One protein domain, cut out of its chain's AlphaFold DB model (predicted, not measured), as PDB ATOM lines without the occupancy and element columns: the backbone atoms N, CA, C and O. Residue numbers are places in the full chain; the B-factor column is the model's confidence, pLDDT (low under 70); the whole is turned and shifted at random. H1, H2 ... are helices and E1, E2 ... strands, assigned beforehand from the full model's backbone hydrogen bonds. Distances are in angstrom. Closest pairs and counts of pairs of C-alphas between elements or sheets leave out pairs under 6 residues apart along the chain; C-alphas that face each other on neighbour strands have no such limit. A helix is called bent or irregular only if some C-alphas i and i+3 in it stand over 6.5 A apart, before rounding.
ATOM      1  N   PRO A   2     145.897 140.986 160.673       91.19
ATOM      2  CA  PRO A   2     145.555 142.298 160.166       91.19
ATOM      3  C   PRO A   2     146.067 142.484 158.739       91.19
ATOM      4  O   PRO A   2     147.090 141.935 158.326       91.19
ATOM      5  N   TYR A   3     145.348 143.316 158.002       93.69
ATOM      6  CA  TYR A   3     145.658 143.666 156.629       93.69
ATOM      7  C   TYR A   3     145.826 145.172 156.512       93.69
ATOM      8  O   TYR A   3     145.225 145.948 157.261       93.69
ATOM      9  N   ARG A   4     146.632 145.595 155.546       93.81
ATOM     10  CA  ARG A   4     146.827 147.001 155.209       93.81
ATOM     11  C   ARG A   4     146.396 147.257 153.777       93.81
ATOM     12  O   ARG A   4     146.755 146.501 152.879       93.81
ATOM     13  N   MET A   5     145.663 148.341 153.565       95.12
ATOM     14  CA  MET A   5     145.375 148.859 152.228       95.12
ATOM     15  C   MET A   5     146.669 149.273 151.524       95.12
ATOM     16  O   MET A   5     147.537 149.916 152.122       95.12
ATOM     17  N   LYS A   6     146.817 148.922 150.245       93.69
ATOM     18  CA  LYS A   6     147.942 149.442 149.463       93.69
ATOM     19  C   LYS A   6     147.798 150.961 149.277       93.69
ATOM     20  O   LYS A   6     146.681 151.438 149.111       93.69
ATOM     21  N   PRO A   7     148.911 151.717 149.185       91.81
ATOM     22  CA  PRO A   7     148.874 153.183 149.152       91.81
ATOM     23  C   PRO A   7     148.050 153.823 148.025       91.81
ATOM     24  O   PRO A   7     147.697 154.988 148.135       91.81
ATOM     25  N   HIS A   8     147.781 153.093 146.940       91.69
ATOM     26  CA  HIS A   8     147.016 153.577 145.786       91.69
ATOM     27  C   HIS A   8     145.502 153.328 145.906       91.69
ATOM     28  O   HIS A   8     144.747 153.687 145.004       91.69
ATOM     29  N   VAL A   9     145.054 152.657 146.968       93.56
ATOM     30  CA  VAL A   9     143.644 152.336 147.188       93.56
ATOM     31  C   VAL A   9     143.054 153.378 148.121       93.56
ATOM     32  O   VAL A   9     143.360 153.374 149.302       93.56
ATOM     33  N   GLU A  10     142.184 154.247 147.614       92.25
ATOM     34  CA  GLU A  10     141.613 155.339 148.419       92.25
ATOM     35  C   GLU A  10     140.581 154.861 149.455       92.25
ATOM     36  O   GLU A  10     140.522 155.386 150.569       92.25
ATOM     37  N   LEU A  11     139.771 153.856 149.098       92.69
ATOM     38  CA  LEU A  11     138.665 153.345 149.908       92.69
ATOM     39  C   LEU A  11     138.463 151.842 149.688       92.69
ATOM     40  O   LEU A  11     138.369 151.388 148.546       92.69
ATOM     41  N   LEU A  12     138.291 151.094 150.778       92.94
ATOM     42  CA  LEU A  12     137.726 149.743 150.769       92.94
ATOM     43  C   LEU A  12     136.508 149.653 151.684       92.94
ATOM     44  O   LEU A  12     136.504 150.167 152.800       92.94
ATOM     45  N   ILE A  13     135.477 148.951 151.213       91.50
ATOM     46  CA  ILE A  13     134.298 148.619 152.014       91.50
ATOM     47  C   ILE A  13     134.428 147.165 152.434       91.50
ATOM     48  O   ILE A  13     134.423 146.267 151.589       91.50
ATOM     49  N   VAL A  14     134.559 146.941 153.734       90.88
ATOM     50  CA  VAL A  14     134.813 145.623 154.309       90.88
ATOM     51  C   VAL A  14     133.601 145.205 155.119       90.88
ATOM     52  O   VAL A  14     133.096 145.963 155.944       90.88
ATOM     53  N   LYS A  15     133.122 143.990 154.877       89.00
ATOM     54  CA  LYS A  15     132.090 143.370 155.700       89.00
ATOM     55  C   LYS A  15     132.770 142.619 156.839       89.00
ATOM     56  O   LYS A  15     133.680 141.841 156.572       89.00
ATOM     57  N   ASP A  16     132.354 142.861 158.079       86.62
ATOM     58  CA  ASP A  16     132.850 142.104 159.232       86.62
ATOM     59  C   ASP A  16     132.113 140.765 159.418       86.62
ATOM     60  O   ASP A  16     131.161 140.436 158.705       86.62
ATOM     61  N   GLN A  17     132.541 139.997 160.419       83.44
ATOM     62  CA  GLN A  17     131.949 138.710 160.799       83.44
ATOM     63  C   GLN A  17     130.461 138.775 161.201       83.44
ATOM     64  O   GLN A  17     129.771 137.761 161.144       83.44
ATOM     65  N   ASN A  18     129.954 139.951 161.588       86.12
ATOM     66  CA  ASN A  18     128.547 140.183 161.934       86.12
ATOM     67  C   ASN A  18     127.738 140.700 160.735       86.12
ATOM     68  O   ASN A  18     126.539 140.961 160.837       86.12
ATOM     69  N   GLY A  19     128.397 140.884 159.595       84.25
ATOM     70  CA  GLY A  19     127.818 141.426 158.386       84.25
ATOM     71  C   GLY A  19     127.685 142.944 158.349       84.25
ATOM     72  O   GLY A  19     127.012 143.460 157.453       84.25
ATOM     73  N   VAL A  20     128.327 143.656 159.275       86.25
ATOM     74  CA  VAL A  20     128.368 145.120 159.290       86.25
ATOM     75  C   VAL A  20     129.376 145.605 158.255       86.25
ATOM     76  O   VAL A  20     130.476 145.068 158.140       86.25
ATOM     77  N   LEU A  21     128.989 146.629 157.496       87.25
ATOM     78  CA  LEU A  21     129.869 147.290 156.538       87.25
ATOM     79  C   LEU A  21     130.685 148.385 157.228       87.25
ATOM     80  O   LEU A  21     130.125 149.300 157.842       87.25
ATOM     81  N   TRP A  22     131.999 148.294 157.063       87.62
ATOM     82  CA  TRP A  22     133.000 149.242 157.527       87.62
ATOM     83  C   TRP A  22     133.680 149.902 156.332       87.62
ATOM     84  O   TRP A  22     134.023 149.230 155.357       87.62
ATOM     85  N   HIS A  23     133.881 151.214 156.407       90.44
ATOM     86  CA  HIS A  23     134.585 151.966 155.375       90.44
ATOM     87  C   HIS A  23     136.014 152.219 155.844       90.44
ATOM     88  O   HIS A  23     136.223 152.863 156.871       90.44
ATOM     89  N   HIS A  24     136.990 151.719 155.099       90.75
ATOM     90  CA  HIS A  24     138.407 151.941 155.352       90.75
ATOM     91  C   HIS A  24     138.961 152.914 154.323       90.75
ATOM     92  O   HIS A  24     138.889 152.650 153.125       90.75
ATOM     93  N   TYR A  25     139.504 154.028 154.795       91.19
ATOM     94  CA  TYR A  25     140.082 155.071 153.956       91.19
ATOM     95  C   TYR A  25     141.598 155.073 154.091       91.19
ATOM     96  O   TYR A  25     142.128 154.918 155.195       91.19
ATOM     97  N   GLN A  26     142.293 155.341 152.986       89.00
ATOM     98  CA  GLN A  26     143.737 155.574 153.021       89.00
ATOM     99  C   GLN A  26     144.081 156.805 153.864       89.00
ATOM    100  O   GLN A  26     145.017 156.780 154.661       89.00
ATOM    101  N   ASN A  27     143.271 157.856 153.711       85.81
ATOM    102  CA  ASN A  27     143.394 159.136 154.395       85.81
ATOM    103  C   ASN A  27     142.067 159.465 155.107       85.81
ATOM    104  O   ASN A  27     141.245 160.204 154.560       85.81
ATOM    105  N   PRO A  28     141.795 158.882 156.290       80.38
ATOM    106  CA  PRO A  28     140.556 159.151 157.012       80.38
ATOM    107  C   PRO A  28     140.512 160.617 157.466       80.38
ATOM    108  O   PRO A  28     141.466 161.128 158.051       80.38
ATOM    109  N   SER A  29     139.392 161.302 157.223       74.62
ATOM    110  CA  SER A  29     139.168 162.641 157.776       74.62
ATOM    111  C   SER A  29     138.750 162.542 159.248       74.62
ATOM    112  O   SER A  29     137.958 161.676 159.628       74.62
ATOM    113  N   ALA A  30     139.228 163.463 160.085       63.94
ATOM    114  CA  ALA A  30     138.835 163.545 161.495       63.94
ATOM    115  C   ALA A  30     137.332 163.850 161.688       63.94
ATOM    116  O   ALA A  30     136.777 163.587 162.751       63.94
ATOM    117  N   ALA A  31     136.661 164.380 160.659       57.31
ATOM    118  CA  ALA A  31     135.241 164.745 160.702       57.31
ATOM    119  C   ALA A  31     134.288 163.574 160.395       57.31
ATOM    120  O   ALA A  31     133.067 163.706 160.493       57.31
ATOM    121  N   THR A  32     134.824 162.430 159.976       53.84
ATOM    122  CA  THR A  32     134.026 161.315 159.469       53.84
ATOM    123  C   THR A  32     133.683 160.343 160.605       53.84
ATOM    124  O   THR A  32     134.573 159.822 161.261       53.84
ATOM    125  N   GLY A  33     132.384 160.112 160.851       60.66
ATOM    126  CA  GLY A  33     131.862 159.400 162.033       60.66
ATOM    127  C   GLY A  33     132.350 157.956 162.242       60.66
ATOM    128  O   GLY A  33     133.080 157.401 161.432       60.66
ATOM    129  N   ALA A  34     131.876 157.316 163.322       64.06
ATOM    130  CA  ALA A  34     132.383 156.063 163.915       64.06
ATOM    131  C   ALA A  34     132.538 154.825 162.997       64.06
ATOM    132  O   ALA A  34     133.032 153.799 163.453       64.06
ATOM    133  N   ARG A  35     132.107 154.884 161.733       67.38
ATOM    134  CA  ARG A  35     132.229 153.796 160.743       67.38
ATOM    135  C   ARG A  35     133.326 154.020 159.701       67.38
ATOM    136  O   ARG A  35     133.423 153.234 158.759       67.38
ATOM    137  N   ASN A  36     134.107 155.083 159.862       75.88
ATOM    138  CA  ASN A  36     135.202 155.436 158.977       75.88
ATOM    139  C   ASN A  36     136.513 155.130 159.693       75.88
ATOM    140  O   ASN A  36     136.862 155.750 160.696       75.88
ATOM    141  N   LEU A  37     137.187 154.103 159.201       82.56
ATOM    142  CA  LEU A  37     138.409 153.556 159.758       82.56
ATOM    143  C   LEU A  37     139.591 153.928 158.862       82.56
ATOM    144  O   LEU A  37     139.432 154.267 157.689       82.56
ATOM    145  N   GLY A  38     140.789 153.876 159.436       86.56
ATOM    146  CA  GLY A  38     142.025 154.079 158.689       86.56
ATOM    147  C   GLY A  38     142.377 152.900 157.769       86.56
ATOM    148  O   GLY A  38     141.601 151.948 157.635       86.56
ATOM    149  N   PRO A  39     143.590 152.911 157.191       91.38
ATOM    150  CA  PRO A  39     144.016 151.939 156.180       91.38
ATOM    151  C   PRO A  39     144.262 150.527 156.729       91.38
ATOM    152  O   PRO A  39     144.595 149.615 155.969       91.38
ATOM    153  N   ILE A  40     144.157 150.342 158.048       91.44
ATOM    154  CA  ILE A  40     144.343 149.057 158.717       91.44
ATOM    155  C   ILE A  40     142.994 148.367 158.862       91.44
ATOM    156  O   ILE A  40     142.064 148.902 159.467       91.44
ATOM    157  N   ILE A  41     142.919 147.152 158.336       91.38
ATOM    158  CA  ILE A  41     141.738 146.302 158.358       91.38
ATOM    159  C   ILE A  41     142.023 145.145 159.311       91.38
ATOM    160  O   ILE A  41     142.890 144.311 159.055       91.38
ATOM    161  N   ALA A  42     141.302 145.091 160.429       89.50
ATOM    162  CA  ALA A  42     141.520 144.064 161.449       89.50
ATOM    163  C   ALA A  42     141.105 142.661 160.977       89.50
ATOM    164  O   ALA A  42     141.661 141.662 161.434       89.50
ATOM    165  N   TRP A  43     140.117 142.593 160.083       88.69
ATOM    166  CA  TRP A  43     139.557 141.343 159.589       88.69
ATOM    167  C   TRP A  43     138.919 141.524 158.208       88.69
ATOM    168  O   TRP A  43     138.256 142.530 157.963       88.69
ATOM    169  N   ILE A  44     139.104 140.540 157.325       89.00
ATOM    170  CA  ILE A  44     138.505 140.483 155.986       89.00
ATOM    171  C   ILE A  44     137.797 139.136 155.846       89.00
ATOM    172  O   ILE A  44     138.363 138.100 156.192       89.00
ATOM    173  N   GLY A  45     136.575 139.155 155.312       85.69
ATOM    174  CA  GLY A  45     135.840 137.934 154.990       85.69
ATOM    175  C   GLY A  45     136.585 137.069 153.966       85.69
ATOM    176  O   GLY A  45     137.144 137.606 153.000       85.69
ATOM    177  N   PRO A  46     136.598 135.734 154.137       85.31
ATOM    178  CA  PRO A  46     137.322 134.827 153.245       85.31
ATOM    179  C   PRO A  46     136.870 134.946 151.783       85.31
ATOM    180  O   PRO A  46     137.658 134.711 150.873       85.31
ATOM    181  N   GLU A  47     135.628 135.371 151.541       85.69
ATOM    182  CA  GLU A  47     135.069 135.551 150.202       85.69
ATOM    183  C   GLU A  47     135.752 136.657 149.373       85.69
ATOM    184  O   GLU A  47     135.719 136.614 148.140       85.69
ATOM    185  N   TYR A  48     136.381 137.642 150.021       87.31
ATOM    186  CA  TYR A  48     137.045 138.764 149.346       87.31
ATOM    187  C   TYR A  48     138.567 138.698 149.434       87.31
ATOM    188  O   TYR A  48     139.247 139.254 148.567       87.31
ATOM    189  N   LEU A  49     139.097 138.010 150.449       90.06
ATOM    190  CA  LEU A  49     140.514 138.024 150.794       90.06
ATOM    191  C   LEU A  49     141.417 137.619 149.619       90.06
ATOM    192  O   LEU A  49     142.244 138.420 149.177       90.06
ATOM    193  N   ASP A  50     141.211 136.426 149.058       92.12
ATOM    194  CA  ASP A  50     142.041 135.900 147.964       92.12
ATOM    195  C   ASP A  50     142.023 136.811 146.736       92.12
ATOM    196  O   ASP A  50     143.039 137.032 146.067       92.12
ATOM    197  N   ARG A  51     140.846 137.366 146.433       92.38
ATOM    198  CA  ARG A  51     140.667 138.282 145.310       92.38
ATOM    199  C   ARG A  51     141.435 139.577 145.546       92.38
ATOM    200  O   ARG A  51     142.081 140.066 144.624       92.38
ATOM    201  N   TRP A  52     141.360 140.147 146.743       94.81
ATOM    202  CA  TRP A  52     141.991 141.428 147.054       94.81
ATOM    203  C   TRP A  52     143.508 141.325 147.167       94.81
ATOM    204  O   TRP A  52     144.197 142.225 146.688       94.81
ATOM    205  N   LEU A  53     144.026 140.219 147.708       94.06
ATOM    206  CA  LEU A  53     145.459 139.923 147.699       94.06
ATOM    207  C   LEU A  53     145.981 139.806 146.264       94.06
ATOM    208  O   LEU A  53     146.978 140.433 145.911       94.06
ATOM    209  N   ARG A  54     145.267 139.074 145.399       94.50
ATOM    210  CA  ARG A  54     145.650 138.910 143.986       94.50
ATOM    211  C   ARG A  54     145.612 140.218 143.199       94.50
ATOM    212  O   ARG A  54     146.456 140.433 142.337       94.50
ATOM    213  N   LEU A  55     144.632 141.073 143.481       94.56
ATOM    214  CA  LEU A  55     144.516 142.396 142.866       94.56
ATOM    215  C   LEU A  55     145.495 143.417 143.460       94.56
ATOM    216  O   LEU A  55     145.570 144.534 142.957       94.56
ATOM    217  N   GLY A  56     146.227 143.058 144.520       94.88
ATOM    218  CA  GLY A  56     147.126 143.976 145.206       94.88
ATOM    219  C   GLY A  56     146.389 145.150 145.846       94.88
ATOM    220  O   GLY A  56     146.926 146.248 145.875       94.88
ATOM    221  N   LEU A  57     145.162 144.947 146.331       95.25
ATOM    222  CA  LEU A  57     144.404 145.988 147.037       95.25
ATOM    223  C   LEU A  57     144.783 146.059 148.516       95.25
ATOM    224  O   LEU A  57     144.779 147.128 149.126       95.25
ATOM    225  N   VAL A  58     145.120 144.904 149.084       95.19
ATOM    226  CA  VAL A  58     145.544 144.752 150.473       95.19
ATOM    227  C   VAL A  58     146.812 143.916 150.542       95.19
ATOM    228  O   VAL A  58     147.135 143.167 149.620       95.19
ATOM    229  N   GLU A  59     147.528 144.038 151.646       94.69
ATOM    230  CA  GLU A  59     148.645 143.171 152.000       94.69
ATOM    231  C   GLU A  59     148.526 142.716 153.451       94.69
ATOM    232  O   GLU A  59     147.995 143.438 154.300       94.69
ATOM    233  N   GLU A  60     149.017 141.515 153.729       93.38
ATOM    234  CA  GLU A  60     149.146 141.026 155.096       93.38
ATOM    235  C   GLU A  60     150.247 141.786 155.826       93.38
ATOM    236  O   GLU A  60     151.330 142.026 155.287       93.38
ATOM    237  N   ILE A  61     149.960 142.160 157.069       92.38
ATOM    238  CA  ILE A  61     150.929 142.791 157.958       92.38
ATOM    239  C   ILE A  61     150.982 142.030 159.282       92.38
ATOM    240  O   ILE A  61     150.015 141.387 159.688       92.38
ATOM    241  N   SER A  62     152.119 142.105 159.975       89.00
ATOM    242  CA  SER A  62     152.223 141.542 161.322       89.00
ATOM    243  C   SER A  62     151.398 142.354 162.324       89.00
ATOM    244  O   SER A  62     151.218 143.566 162.163       89.00
ATOM    245  N   ASP A  63     150.951 141.710 163.404       80.94
ATOM    246  CA  ASP A  63     150.246 142.382 164.503       80.94
ATOM    247  C   ASP A  63     151.079 143.525 165.113       80.94
ATOM    248  O   ASP A  63     150.553 144.595 165.423       80.94
ATOM    249  N   GLU A  64     152.400 143.347 165.207       79.69
ATOM    250  CA  GLU A  64     153.328 144.398 165.644       79.69
ATOM    251  C   GLU A  64     153.312 145.614 164.708       79.69
ATOM    252  O   GLU A  64     153.307 146.759 165.173       79.69
ATOM    253  N   SER A  65     153.253 145.377 163.394       75.31
ATOM    254  CA  SER A  65     153.188 146.443 162.388       75.31
ATOM    255  C   SER A  65     151.864 147.199 162.476       75.31
ATOM    256  O   SER A  65     151.852 148.432 162.439       75.31
ATOM    257  N   ALA A  66     150.758 146.479 162.675       75.62
ATOM    258  CA  ALA A  66     149.442 147.080 162.879       75.62
ATOM    259  C   ALA A  66     149.415 147.957 164.145       75.62
ATOM    260  O   ALA A  66     148.934 149.093 164.120       75.62
ATOM    261  N   ALA A  67     149.994 147.468 165.246       73.44
ATOM    262  CA  ALA A  67     150.080 148.204 166.505       73.44
ATOM    263  C   ALA A  67     150.987 149.444 166.412       73.44
ATOM    264  O   ALA A  67     150.694 150.480 167.017       73.44
ATOM    265  N   ALA A  68     152.093 149.377 165.667       69.75
ATOM    266  CA  ALA A  68     152.952 150.534 165.415       69.75
ATOM    267  C   ALA A  68     152.213 151.633 164.634       69.75
ATOM    268  O   ALA A  68     152.249 152.796 165.033       69.75
ATOM    269  N   GLN A  69     151.481 151.260 163.584       67.75
ATOM    270  CA  GLN A  69     150.803 152.218 162.714       67.75
ATOM    271  C   GLN A  69     149.595 152.874 163.401       67.75
ATOM    272  O   GLN A  69     149.427 154.089 163.295       67.75
ATOM    273  N   ASN A  70     148.845 152.112 164.208       64.12
ATOM    274  CA  ASN A  70     147.788 152.660 165.062       64.12
ATOM    275  C   ASN A  70     148.333 153.682 166.071       64.12
ATOM    276  O   ASN A  70     147.693 154.699 166.314       64.12
ATOM    277  N   ARG A  71     149.527 153.466 166.643       59.50
ATOM    278  CA  ARG A  71     150.155 154.446 167.552       59.50
ATOM    279  C   ARG A  71     150.547 155.738 166.834       59.50
ATOM    280  O   ARG A  71     150.373 156.810 167.406       59.50
ATOM    281  N   SER A  72     151.016 155.654 165.590       54.00
ATOM    282  CA  SER A  72     151.340 156.833 164.776       54.00
ATOM    283  C   SER A  72     150.094 157.617 164.360       54.00
ATOM    284  O   SER A  72     150.095 158.842 164.468       54.00
ATOM    285  N   THR A  73     149.001 156.948 163.975       51.09
ATOM    286  CA  THR A  73     147.729 157.632 163.680       51.09
ATOM    287  C   THR A  73     147.093 158.215 164.938       51.09
ATOM    288  O   THR A  73     146.585 159.328 164.893       51.09
ATOM    289  N   SER A  74     147.187 157.544 166.086       46.03
ATOM    290  CA  SER A  74     146.729 158.094 167.369       46.03
ATOM    291  C   SER A  74     147.576 159.271 167.853       46.03
ATOM    292  O   SER A  74     147.079 160.087 168.611       46.03
ATOM    293  N   ALA A  75     148.840 159.395 167.442       42.62
ATOM    294  CA  ALA A  75     149.659 160.569 167.751       42.62
ATOM    295  C   ALA A  75     149.371 161.747 166.801       42.62
ATOM    296  O   ALA A  75     149.514 162.901 167.196       42.62
ATOM    297  N   GLN A  76     148.934 161.464 165.570       42.84
ATOM    298  CA  GLN A  76     148.612 162.476 164.558       42.84
ATOM    299  C   GLN A  76     147.137 162.929 164.601       42.84
ATOM    300  O   GLN A  76     146.827 164.044 164.198       42.84
TER     301      GLN A  76
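This is residues 2 to 76 of the 146 residues of an uncharacterized protein of Mycobacterium bouchedurhonense (UniProt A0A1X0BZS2). Two small pairs of strands, the hairpin E2-E3 and the pair E1-E4, are joined by a long looping link whose residues 36 to 37 and 40 to 41 run beside E3 and E1. Helix H1 sits at one end of the domain, and helix H2 reaches towards the other. The 75 printed residues hold two named helices and four named strands, in the order E1 E2 E3 H1 E4 H2; both sheets are antiparallel and the class is mixed. The whole is compact, with a radius of gyration of the C-alphas of 12.0 A and spans of 33 by 25 by 23 A.

E2, residues 11 to 15, and E3, residues 21 to 25, form an antiparallel hairpin at 156 degrees, with N 12 and O 24 at 2.9 A. Residues 23 to 24 of E3 pair parallel with residues 36 to 37. E1, residues 3 to 5, is antiparallel to E4, residues 58 to 60, at 149 degrees, with N 4 and O 59 at 2.8 A. Residues 3 to 4 of E1 also pair antiparallel with residues 40 to 41. E1 and E3 are only just apart, at 8.2 A. H1, residues 46 to 54, comes closest to E4 at the C-alphas of Trp 52 and Val 58, 5.9 A. H2, residues 63 to 76, and E1 are near each other, with 6 pairs of C-alphas within 10 A; H1 and H2 are apart. Each O i to N i+4 pair of H2 is within hydrogen-bond range, against 3 of 5 in H1.

E1 begins at C-alpha 3 (145.658, 143.666, 156.629) and is 6.8 A long; E4 is 6.9 A. E2 measures 13.3 A, E3 13.1 A. H1 also measures 13.1 A and is irregular: C-alphas 47 and 50 are 7.3 A apart. H2, 20.2 A, ends at C-alpha 76 (148.612, 162.476, 164.558).

The C-alphas farthest apart, Glu 47 and Ala 75, are 33.9 A from each other. The printed part has no cut; the link from E3 to H1, 20 residues, is long. Residues 30 to 35 and 68 to 76 are under 70 in pLDDT.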